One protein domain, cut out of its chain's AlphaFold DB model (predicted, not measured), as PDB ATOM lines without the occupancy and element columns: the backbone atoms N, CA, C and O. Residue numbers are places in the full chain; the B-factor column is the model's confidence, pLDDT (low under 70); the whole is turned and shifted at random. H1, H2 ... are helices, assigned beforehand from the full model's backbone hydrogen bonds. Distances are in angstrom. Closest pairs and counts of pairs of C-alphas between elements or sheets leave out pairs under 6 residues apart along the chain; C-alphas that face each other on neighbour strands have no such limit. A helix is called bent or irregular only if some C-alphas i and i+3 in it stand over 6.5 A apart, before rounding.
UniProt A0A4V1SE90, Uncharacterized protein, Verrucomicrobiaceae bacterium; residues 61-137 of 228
ATOM      1  N   ARG A  61     118.297 148.361 176.342       90.94
ATOM      2  CA  ARG A  61     118.564 146.928 176.147       90.94
ATOM      3  C   ARG A  61     118.777 146.583 174.674       90.94
ATOM      4  O   ARG A  61     119.765 145.931 174.338       90.94
ATOM      5  N   ASP A  62     117.913 147.085 173.797       89.25
ATOM      6  CA  ASP A  62     118.023 146.883 172.349       89.25
ATOM      7  C   ASP A  62     119.314 147.508 171.798       89.25
ATOM      8  O   ASP A  62     120.025 146.893 170.997       89.25
ATOM      9  N   ALA A  63     119.666 148.710 172.268       89.31
ATOM     10  CA  ALA A  63     120.915 149.371 171.908       89.31
ATOM     11  C   ALA A  63     122.143 148.576 172.381       89.31
ATOM     12  O   ALA A  63     123.104 148.446 171.623       89.31
ATOM     13  N   ALA A  64     122.108 148.001 173.587       90.50
ATOM     14  CA  ALA A  64     123.188 147.162 174.102       90.50
ATOM     15  C   ALA A  64     123.383 145.902 173.242       90.50
ATOM     16  O   ALA A  64     124.501 145.629 172.802       90.50
ATOM     17  N   VAL A  65     122.305 145.177 172.917       92.94
ATOM     18  CA  VAL A  65     122.364 144.010 172.016       92.94
ATOM     19  C   VAL A  65     122.919 144.407 170.647       92.94
ATOM     20  O   VAL A  65     123.801 143.729 170.113       92.94
ATOM     21  N   ALA A  66     122.452 145.522 170.080       91.25
ATOM     22  CA  ALA A  66     122.932 146.013 168.793       91.25
ATOM     23  C   ALA A  66     124.434 146.344 168.821       91.25
ATOM     24  O   ALA A  66     125.154 145.980 167.889       91.25
ATOM     25  N   SER A  67     124.923 146.988 169.882       90.50
ATOM     26  CA  SER A  67     126.347 147.294 170.063       90.50
ATOM     27  C   SER A  67     127.193 146.026 170.185       90.50
ATOM     28  O   SER A  67     128.202 145.891 169.492       90.50
ATOM     29  N   LEU A  68     126.746 145.050 170.979       92.44
ATOM     30  CA  LEU A  68     127.437 143.769 171.174       92.44
ATOM     31  C   LEU A  68     127.515 142.936 169.883       92.44
ATOM     32  O   LEU A  68     128.510 142.256 169.631       92.44
ATOM     33  N   LYS A  69     126.495 143.013 169.025       92.56
ATOM     34  CA  LYS A  69     126.511 142.374 167.699       92.56
ATOM     35  C   LYS A  69     127.409 143.095 166.695       92.56
ATOM     36  O   LYS A  69     128.029 142.444 165.855       92.56
ATOM     37  N   LYS A  70     127.470 144.429 166.755       92.12
ATOM     38  CA  LYS A  70     128.306 145.249 165.861       92.12
ATOM     39  C   LYS A  70     129.788 145.185 166.204       92.12
ATOM     40  O   LYS A  70     130.600 145.407 165.310       92.12
ATOM     41  N   ALA A  71     130.137 144.874 167.451       91.06
ATOM     42  CA  ALA A  71     131.522 144.676 167.846       91.06
ATOM     43  C   ALA A  71     132.214 143.667 166.909       91.06
ATOM     44  O   ALA A  71     131.662 142.619 166.556       91.06
ATOM     45  N   THR A  72     133.413 144.026 166.460       86.94
ATOM     46  CA  THR A  72     134.254 143.201 165.582       86.94
ATOM     47  C   THR A  72     135.259 142.382 166.378       86.94
ATOM     48  O   THR A  72     135.673 141.321 165.928       86.94
ATOM     49  N   GLU A  73     135.602 142.842 167.582       89.56
ATOM     50  CA  GLU A  73     136.597 142.225 168.452       89.56
ATOM     51  C   GLU A  73     135.960 141.747 169.769       89.56
ATOM     52  O   GLU A  73     135.209 142.502 170.398       89.56
ATOM     53  N   PRO A  74     136.262 140.519 170.233       88.50
ATOM     54  CA  PRO A  74     135.784 139.992 171.515       88.50
ATOM     55  C   PRO A  74     136.100 140.890 172.720       88.50
ATOM     56  O   PRO A  74     135.313 140.989 173.658       88.50
ATOM     57  N   GLN A  75     137.237 141.582 172.695       87.50
ATOM     58  CA  GLN A  75     137.683 142.464 173.774       87.50
ATOM     59  C   GLN A  75     136.756 143.675 173.929       87.50
ATOM     60  O   GLN A  75     136.459 144.083 175.051       87.50
ATOM     61  N   VAL A  76     136.236 144.201 172.814       89.69
ATOM     62  CA  VAL A  76     135.251 145.291 172.823       89.69
ATOM     63  C   VAL A  76     133.957 144.834 173.494       89.69
ATOM     64  O   VAL A  76     133.367 145.590 174.261       89.69
ATOM     65  N   VAL A  77     133.542 143.581 173.281       88.81
ATOM     66  CA  VAL A  77     132.364 143.014 173.956       88.81
ATOM     67  C   VAL A  77     132.564 142.976 175.469       88.81
ATOM     68  O   VAL A  77     131.680 143.417 176.198       88.81
ATOM     69  N   SER A  78     133.724 142.522 175.948       86.12
ATOM     70  CA  SER A  78     134.015 142.534 177.387       86.12
ATOM     71  C   SER A  78     133.949 143.946 177.976       86.12
ATOM     72  O   SER A  78     133.384 144.109 179.052       86.12
ATOM     73  N   GLY A  79     134.494 144.951 177.279       86.94
ATOM     74  CA  GLY A  79     134.432 146.350 177.718       86.94
ATOM     75  C   GLY A  79     132.995 146.862 177.821       86.94
ATOM     76  O   GLY A  79     132.597 147.381 178.862       86.94
ATOM     77  N   ILE A  80     132.178 146.612 176.792       87.19
ATOM     78  CA  ILE A  80     130.758 146.987 176.799       87.19
ATOM     79  C   ILE A  80     130.038 146.329 177.981       87.19
ATOM     80  O   ILE A  80     129.340 147.017 178.716       87.19
ATOM     81  N   LEU A  81     130.222 145.021 178.197       87.56
ATOM     82  CA  LEU A  81     129.547 144.288 179.275       87.56
ATOM     83  C   LEU A  81     129.877 144.833 180.673       87.56
ATOM     84  O   LEU A  81     129.010 144.802 181.542       87.56
ATOM     85  N   THR A  82     131.094 145.343 180.893       88.25
ATOM     86  CA  THR A  82     131.494 145.931 182.185       88.25
ATOM     87  C   THR A  82     130.905 147.313 182.452       88.25
ATOM     88  O   THR A  82     130.828 147.720 183.608       88.25
ATOM     89  N   GLU A  83     130.493 148.029 181.408       88.56
ATOM     90  CA  GLU A  83     129.919 149.375 181.516       88.56
ATOM     91  C   GLU A  83     128.387 149.366 181.640       88.56
ATOM     92  O   GLU A  83     127.788 150.394 181.960       88.56
ATOM     93  N   LEU A  84     127.740 148.219 181.397       88.19
ATOM     94  CA  LEU A  84     126.287 148.097 181.497       88.19
ATOM     95  C   LEU A  84     125.809 148.287 182.939       88.19
ATOM     96  O   LEU A  84     126.385 147.755 183.888       88.19
ATOM     97  N   ASP A  85     124.681 148.980 183.095       90.62
ATOM     98  CA  ASP A  85     123.963 148.999 184.364       90.62
ATOM     99  C   ASP A  85     123.443 147.593 184.727       90.62
ATOM    100  O   ASP A  85     123.270 146.725 183.865       90.62
ATOM    101  N   ASN A  86     123.157 147.370 186.013       88.62
ATOM    102  CA  ASN A  86     122.752 146.055 186.522       88.62
ATOM    103  C   ASN A  86     121.508 145.478 185.821       88.62
ATOM    104  O   ASN A  86     121.447 144.268 185.611       88.62
ATOM    105  N   ASP A  87     120.524 146.312 185.458       89.94
ATOM    106  CA  ASP A  87     119.289 145.847 184.812       89.94
ATOM    107  C   ASP A  87     119.564 145.397 183.372       89.94
ATOM    108  O   ASP A  87     119.134 144.319 182.953       89.94
ATOM    109  N   THR A  88     120.342 146.184 182.625       89.12
ATOM    110  CA  THR A  88     120.745 145.825 181.259       89.12
ATOM    111  C   THR A  88     121.664 144.604 181.248       89.12
ATOM    112  O   THR A  88     121.463 143.696 180.442       89.12
ATOM    113  N   SER A  89     122.624 144.525 182.170       89.12
ATOM    114  CA  SER A  89     123.510 143.366 182.321       89.12
ATOM    115  C   SER A  89     122.716 142.081 182.588       89.12
ATOM    116  O   SER A  89     122.847 141.093 181.860       89.12
ATOM    117  N   GLN A  90     121.785 142.115 183.547       88.69
ATOM    118  CA  GLN A  90     120.932 140.969 183.855       88.69
ATOM    119  C   GLN A  90     120.047 140.562 182.665       88.69
ATOM    120  O   GLN A  90     119.864 139.369 182.410       88.69
ATOM    121  N   PHE A  91     119.525 141.529 181.904       91.62
ATOM    122  CA  PHE A  91     118.791 141.249 180.669       91.62
ATOM    123  C   PHE A  91     119.656 140.513 179.635       91.62
ATOM    124  O   PHE A  91     119.220 139.502 179.071       91.62
ATOM    125  N   ILE A  92     120.886 140.983 179.406       91.62
ATOM    126  CA  ILE A  92     121.812 140.340 178.473       91.62
ATOM    127  C   ILE A  92     122.084 138.900 178.922       91.62
ATOM    128  O   ILE A  92     121.899 137.982 178.125       91.62
ATOM    129  N   HIS A  93     122.408 138.679 180.197       86.56
ATOM    130  CA  HIS A  93     122.676 137.343 180.738       86.56
ATOM    131  C   HIS A  93     121.492 136.372 180.613       86.56
ATOM    132  O   HIS A  93     121.690 135.202 180.282       86.56
ATOM    133  N   ASN A  94     120.265 136.852 180.827       83.94
ATOM    134  CA  ASN A  94     119.072 136.003 180.836       83.94
ATOM    135  C   ASN A  94     118.543 135.638 179.442       83.94
ATOM    136  O   ASN A  94     117.802 134.666 179.317       83.94
ATOM    137  N   GLY A  95     118.886 136.395 178.396       82.88
ATOM    138  CA  GLY A  95     118.347 136.127 177.058       82.88
ATOM    139  C   GLY A  95     119.116 136.757 175.904       82.88
ATOM    140  O   GLY A  95     119.242 136.131 174.854       82.88
ATOM    141  N   GLY A  96     119.696 137.945 176.098       91.81
ATOM    142  CA  GLY A  96     120.446 138.626 175.037       91.81
ATOM    143  C   GLY A  96     121.675 137.847 174.553       91.81
ATOM    144  O   GLY A  96     121.983 137.855 173.362       91.81
ATOM    145  N   ILE A  97     122.353 137.114 175.446       93.94
ATOM    146  CA  ILE A  97     123.558 136.340 175.108       93.94
ATOM    147  C   ILE A  97     123.296 135.293 174.025       93.94
ATOM    148  O   ILE A  97     124.155 135.102 173.168       93.94
ATOM    149  N   GLY A  98     122.133 134.639 174.019       92.31
ATOM    150  CA  GLY A  98     121.816 133.640 172.997       92.31
ATOM    151  C   GLY A  98     121.768 134.244 171.596       92.31
ATOM    152  O   GLY A  98     122.356 133.716 170.651       92.31
ATOM    153  N   GLU A  99     121.125 135.403 171.475       93.12
ATOM    154  CA  GLU A  99     120.996 136.138 170.218       93.12
ATOM    155  C   GLU A  99     122.340 136.711 169.743       93.12
ATOM    156  O   GLU A  99     122.667 136.655 168.555       93.12
ATOM    157  N   ILE A 100     123.143 137.237 170.672       94.56
ATOM    158  CA  ILE A 100     124.487 137.745 170.381       94.56
ATOM    159  C   ILE A 100     125.391 136.597 169.930       94.56
ATOM    160  O   ILE A 100     126.021 136.704 168.881       94.56
ATOM    161  N   ALA A 101     125.426 135.486 170.670       94.31
ATOM    162  CA  ALA A 101     126.236 134.324 170.321       94.31
ATOM    163  C   ALA A 101     125.863 133.794 168.933       94.31
ATOM    164  O   ALA A 101     126.740 133.663 168.084       94.31
ATOM    165  N   SER A 102     124.570 133.587 168.666       93.94
ATOM    166  CA  SER A 102     124.091 133.109 167.360       93.94
ATOM    167  C   SER A 102     124.554 134.023 166.224       93.94
ATOM    168  O   SER A 102     125.110 133.549 165.238       93.94
ATOM    169  N   HIS A 103     124.426 135.344 166.390       94.75
ATOM    170  CA  HIS A 103     124.906 136.310 165.399       94.75
ATOM    171  C   HIS A 103     126.419 136.197 165.146       94.75
ATOM    172  O   HIS A 103     126.867 136.261 164.002       94.75
ATOM    173  N   TRP A 104     127.220 136.017 166.197       95.25
ATOM    174  CA  TRP A 104     128.663 135.849 166.045       95.25
ATOM    175  C   TRP A 104     129.024 134.530 165.358       95.25
ATOM    176  O   TRP A 104     129.841 134.559 164.445       95.25
ATOM    177  N   PHE A 105     128.391 133.412 165.721       95.31
ATOM    178  CA  PHE A 105     128.632 132.119 165.070       95.31
ATOM    179  C   PHE A 105     128.212 132.110 163.592       95.31
ATOM    180  O   PHE A 105     128.898 131.492 162.780       95.31
ATOM    181  N   GLN A 106     127.148 132.836 163.227       93.88
ATOM    182  CA  GLN A 106     126.748 133.040 161.827       93.88
ATOM    183  C   GLN A 106     127.769 133.864 161.036       93.88
ATOM    184  O   GLN A 106     128.033 133.573 159.873       93.88
ATOM    185  N   ARG A 107     128.299 134.929 161.647       93.50
ATOM    186  CA  ARG A 107     129.172 135.901 160.977       93.50
ATOM    187  C   ARG A 107     130.617 135.423 160.873       93.50
ATOM    188  O   ARG A 107     131.225 135.524 159.814       93.50
ATOM    189  N   ASP A 108     131.179 134.998 161.997       92.50
ATOM    190  CA  ASP A 108     132.573 134.594 162.138       92.50
ATOM    191  C   ASP A 108     132.665 133.496 163.201       92.50
ATOM    192  O   ASP A 108     132.819 133.750 164.400       92.50
ATOM    193  N   TYR A 109     132.586 132.259 162.723       91.00
ATOM    194  CA  TYR A 109     132.655 131.055 163.539       91.00
ATOM    195  C   TYR A 109     133.914 130.991 164.422       91.00
ATOM    196  O   TYR A 109     133.858 130.518 165.555       91.00
ATOM    197  N   GLN A 110     135.055 131.495 163.940       89.81
ATOM    198  CA  GLN A 110     136.308 131.473 164.692       89.81
ATOM    199  C   GLN A 110     136.285 132.494 165.828       89.81
ATOM    200  O   GLN A 110     136.594 132.156 166.973       89.81
ATOM    201  N   SER A 111     135.893 133.727 165.520       91.50
ATOM    202  CA  SER A 111     135.845 134.805 166.508       91.50
ATOM    203  C   SER A 111     134.706 134.617 167.517       91.50
ATOM    204  O   SER A 111     134.795 135.118 168.638       91.50
ATOM    205  N   ALA A 112     133.670 133.845 167.175       94.62
ATOM    206  CA  ALA A 112     132.594 133.477 168.090       94.62
ATOM    207  C   ALA A 112     133.093 132.699 169.319       94.62
ATOM    208  O   ALA A 112     132.679 133.001 170.437       94.62
ATOM    209  N   PHE A 113     134.041 131.766 169.173       94.19
ATOM    210  CA  PHE A 113     134.625 131.089 170.342       94.19
ATOM    211  C   PHE A 113     135.432 132.043 171.222       94.19
ATOM    212  O   PHE A 113     135.379 131.947 172.448       94.19
ATOM    213  N   SER A 114     136.148 132.994 170.616       93.19
ATOM    214  CA  SER A 114     136.869 134.028 171.360       93.19
ATOM    215  C   SER A 114     135.916 134.954 172.117       93.19
ATOM    216  O   SER A 114     136.211 135.317 173.254       93.19
ATOM    217  N   LEU A 115     134.754 135.277 171.539       93.62
ATOM    218  CA  LEU A 115     133.670 135.949 172.252       93.62
ATOM    219  C   LEU A 115     133.211 135.118 173.452       93.62
ATOM    220  O   LEU A 115     133.183 135.624 174.568       93.62
ATOM    221  N   VAL A 116     132.864 133.846 173.247       94.00
ATOM    222  CA  VAL A 116     132.369 132.999 174.341       94.00
ATOM    223  C   VAL A 116     133.406 132.887 175.461       94.00
ATOM    224  O   VAL A 116     133.043 132.927 176.632       94.00
ATOM    225  N   ALA A 117     134.696 132.837 175.135       92.94
ATOM    226  CA  ALA A 117     135.769 132.771 176.123       92.94
ATOM    227  C   ALA A 117     135.830 133.982 177.072       92.94
ATOM    228  O   ALA A 117     136.259 133.815 178.214       92.94
ATOM    229  N   VAL A 118     135.393 135.170 176.638       91.31
ATOM    230  CA  VAL A 118     135.381 136.383 177.478       91.31
ATOM    231  C   VAL A 118     134.064 136.593 178.232       91.31
ATOM    232  O   VAL A 118     133.969 137.500 179.054       91.31
ATOM    233  N   LEU A 119     133.044 135.764 177.986       90.12
ATOM    234  CA  LEU A 119     131.775 135.851 178.707       90.12
ATOM    235  C   LEU A 119     131.896 135.292 180.138       90.12
ATOM    236  O   LEU A 119     132.650 134.335 180.369       90.12
ATOM    237  N   PRO A 120     131.088 135.798 181.092       86.94
ATOM    238  CA  PRO A 120     130.921 135.177 182.405       86.94
ATOM    239  C   PRO A 120     130.488 133.712 182.306       86.94
ATOM    240  O   PRO A 120     129.856 133.303 181.329       86.94
ATOM    241  N   SER A 121     130.805 132.911 183.327       86.00
ATOM    242  CA  SER A 121     130.612 131.454 183.279       86.00
ATOM    243  C   SER A 121     129.168 131.049 182.992       86.00
ATOM    244  O   SER A 121     128.946 130.200 182.128       86.00
ATOM    245  N   GLU A 122     128.177 131.680 183.636       84.06
ATOM    246  CA  GLU A 122     126.765 131.400 183.347       84.06
ATOM    247  C   GLU A 122     126.360 131.758 181.909       84.06
ATOM    248  O   GLU A 122     125.513 131.096 181.314       84.06
ATOM    249  N   SER A 123     126.998 132.763 181.314       89.56
ATOM    250  CA  SER A 123     126.696 133.205 179.950       89.56
ATOM    251  C   SER A 123     127.303 132.295 178.897       89.56
ATOM    252  O   SER A 123     126.698 132.106 177.843       89.56
ATOM    253  N   ARG A 124     128.458 131.679 179.177       91.12
ATOM    254  CA  ARG A 124     129.066 130.691 178.272       91.12
ATOM    255  C   ARG A 124     128.125 129.524 178.016       91.12
ATOM    256  O   ARG A 124     127.939 129.123 176.873       91.12
ATOM    257  N   VAL A 125     127.479 129.040 179.074       88.56
ATOM    258  CA  VAL A 125     126.474 127.972 179.015       88.56
ATOM    259  C   VAL A 125     125.355 128.331 178.032       88.56
ATOM    260  O   VAL A 125     125.073 127.573 177.102       88.56
ATOM    261  N   THR A 126     124.742 129.503 178.211       90.19
ATOM    262  CA  THR A 126     123.667 129.988 177.337       90.19
ATOM    263  C   THR A 126     124.164 130.163 175.905       90.19
ATOM    264  O   THR A 126     123.524 129.677 174.975       90.19
ATOM    265  N   ALA A 127     125.334 130.776 175.715       92.81
ATOM    266  CA  ALA A 127     125.921 130.974 174.397       92.81
ATOM    267  C   ALA A 127     126.105 129.647 173.643       92.81
ATOM    268  O   ALA A 127     125.680 129.543 172.496       92.81
ATOM    269  N   PHE A 128     126.653 128.610 174.289       91.38
ATOM    270  CA  PHE A 128     126.860 127.303 173.657       91.38
ATOM    271  C   PHE A 128     125.568 126.580 173.298       91.38
ATOM    272  O   PHE A 128     125.498 125.938 172.248       91.38
ATOM    273  N   ARG A 129     124.524 126.702 174.125       88.81
ATOM    274  CA  ARG A 129     123.219 126.102 173.822       88.81
ATOM    275  C   ARG A 129     122.639 126.637 172.513       88.81
ATOM    276  O   ARG A 129     122.101 125.862 171.720       88.81
ATOM    277  N   HIS A 130     122.784 127.940 172.287       90.94
ATOM    278  CA  HIS A 130     122.396 128.582 171.036       90.94
ATOM    279  C   HIS A 130     123.379 128.265 169.902       90.94
ATOM    280  O   HIS A 130     122.960 127.983 168.786       90.94
ATOM    281  N   ALA A 131     124.677 128.209 170.200       91.88
ATOM    282  CA  ALA A 131     125.715 127.966 169.208       91.88
ATOM    283  C   ALA A 131     125.719 126.548 168.623       91.88
ATOM    284  O   ALA A 131     126.270 126.345 167.544       91.88
ATOM    285  N   VAL A 132     125.136 125.557 169.309       89.50
ATOM    286  CA  VAL A 132     125.184 124.169 168.832       89.50
ATOM    287  C   VAL A 132     124.631 124.018 167.419       89.50
ATOM    288  O   VAL A 132     125.104 123.149 166.709       89.50
ATOM    289  N   GLU A 133     123.691 124.842 166.957       90.38
ATOM    290  CA  GLU A 133     123.206 124.734 165.572       90.38
ATOM    291  C   GLU A 133     124.311 124.926 164.511       90.38
ATOM    292  O   GLU A 133     124.189 124.404 163.406       90.38
ATOM    293  N   TYR A 134     125.427 125.571 164.865       93.38
ATOM    294  CA  TYR A 134     126.575 125.830 163.989       93.38
ATOM    295  C   TYR A 134     127.670 124.764 164.057       93.38
ATOM    296  O   TYR A 134     128.662 124.880 163.338       93.38
ATOM    297  N   TYR A 135     127.519 123.720 164.881       92.50
ATOM    298  CA  TYR A 135     128.570 122.710 165.054       92.50
ATOM    299  C   TYR A 135     128.976 122.049 163.724       92.50
ATOM    300  O   TYR A 135     130.118 121.637 163.562       92.50
ATOM    301  N   HIS A 136     128.054 121.963 162.759       91.44
ATOM    302  CA  HIS A 136     128.267 121.325 161.462       91.44
ATOM    303  C   HIS A 136     129.360 121.997 160.615       91.44
ATOM    304  O   HIS A 136     129.936 121.323 159.756       91.44
ATOM    305  N   LEU A 137     129.662 123.279 160.866       91.81
ATOM    306  CA  LEU A 137     130.724 124.023 160.182       91.81
ATOM    307  C   LEU A 137     132.105 123.420 160.466       91.81
ATOM    308  O   LEU A 137     132.913 123.271 159.554       91.81
TER     309      LEU A 137
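This is residues 61 to 137 of the 228 residues of an uncharacterized protein of Verrucomicrobiaceae bacterium (UniProt A0A4V1SE90). Four short helical segments, H1, H2, H4 and H3b, make a loose ring of roughly aligned rods, and H5 packs on the side made by H3b and H4. H3a, the first arm of the bent helix H3, turns away from H3b near one end of this up-and-down bundle, and the last turns of H5 reach toward the far end of the longest axis. The printed part has 77 residues with five named helices, H1 to H5 in chain order, and no named strand, and the class is all helix. It is compact, with a radius of gyration of the C-alphas of 11.2 A, and elongated, spanning 36 by 22 by 20 A.

H1, residues 61 to 70, and H2, residues 74 to 83, are close but not clearly touching, with the C-alphas of Leu 68 and Val 77 closest at 5.7 A. H3, residues 86 to 107, was assigned as one helix by its hydrogen bonds but is bent: C-alphas 94 and 97 are 7.3 A apart, and its arms, H3a to residue 94 and H3b from residue 97, stand at a steep tilt of 62 degrees. H1 touches H3a, closest at the C-alphas of Arg 61 and Thr 88, 5.7 A. H1 touches H3b at a shallow tilt of 26 degrees, the same way, closest at Lys 69 and Ile 100, C-alphas 5.7 A apart. H4, residues 109 to 118, forms a helical hairpin with H3b; the closest C-alphas are those of Trp 104 and Ala 112, 5.0 A. H2 touches H4 at 37 degrees, only just a steep tilt, with the C-alphas of Pro 74 and Leu 115 closest at 4.6 A. H5, residues 121 to 137, touches H3b with 19 pairs of C-alphas within 8 A, closest at Gly 98 and Ala 127, 5.1 A. H4 and H5 are a second helical hairpin at a shallow tilt of 10 degrees, and H5 touches H4 with residues 123 to 128 alone, closest at the C-alphas of Val 116 and Arg 124, 5.6 A. H1, H2, H3b, H4 and H5 form an up-and-down bundle, each running against the one before, and the packing is only just mostly aligned, with 4 of 6 touching pairs at a shallow tilt. H2 and H5 are apart. In H1, H2, H3a and H3b each O i to N i+4 pair is within hydrogen-bond range; in H4 it is 4 of 6 and in H5 6 of 13, beside 10 of 14 O i to N i+3 pairs.

H1 begins at C-alpha 61, (118.564, 146.928, 176.147), and is 14.3 A long; H2 is 14.9 A. H3a measures 12.1 A and H3b 15.2 A, with C-alpha 97 at (123.558, 136.340, 175.108). H4 is 15.2 A. H5, 24.3 A, ends at C-alpha 137, (130.724, 124.023, 160.182); it is irregular, C-alphas 133 and 136 being 7.4 A apart, with a kink of 56 degrees near residue 131.

The two C-alphas farthest apart are those of Asp 85 and His 136, 36.2 A. The four links between successive helices are tight, and the printed part has no cut. Mean pLDDT of the printed part is 90.6, and no printed residue is under 70.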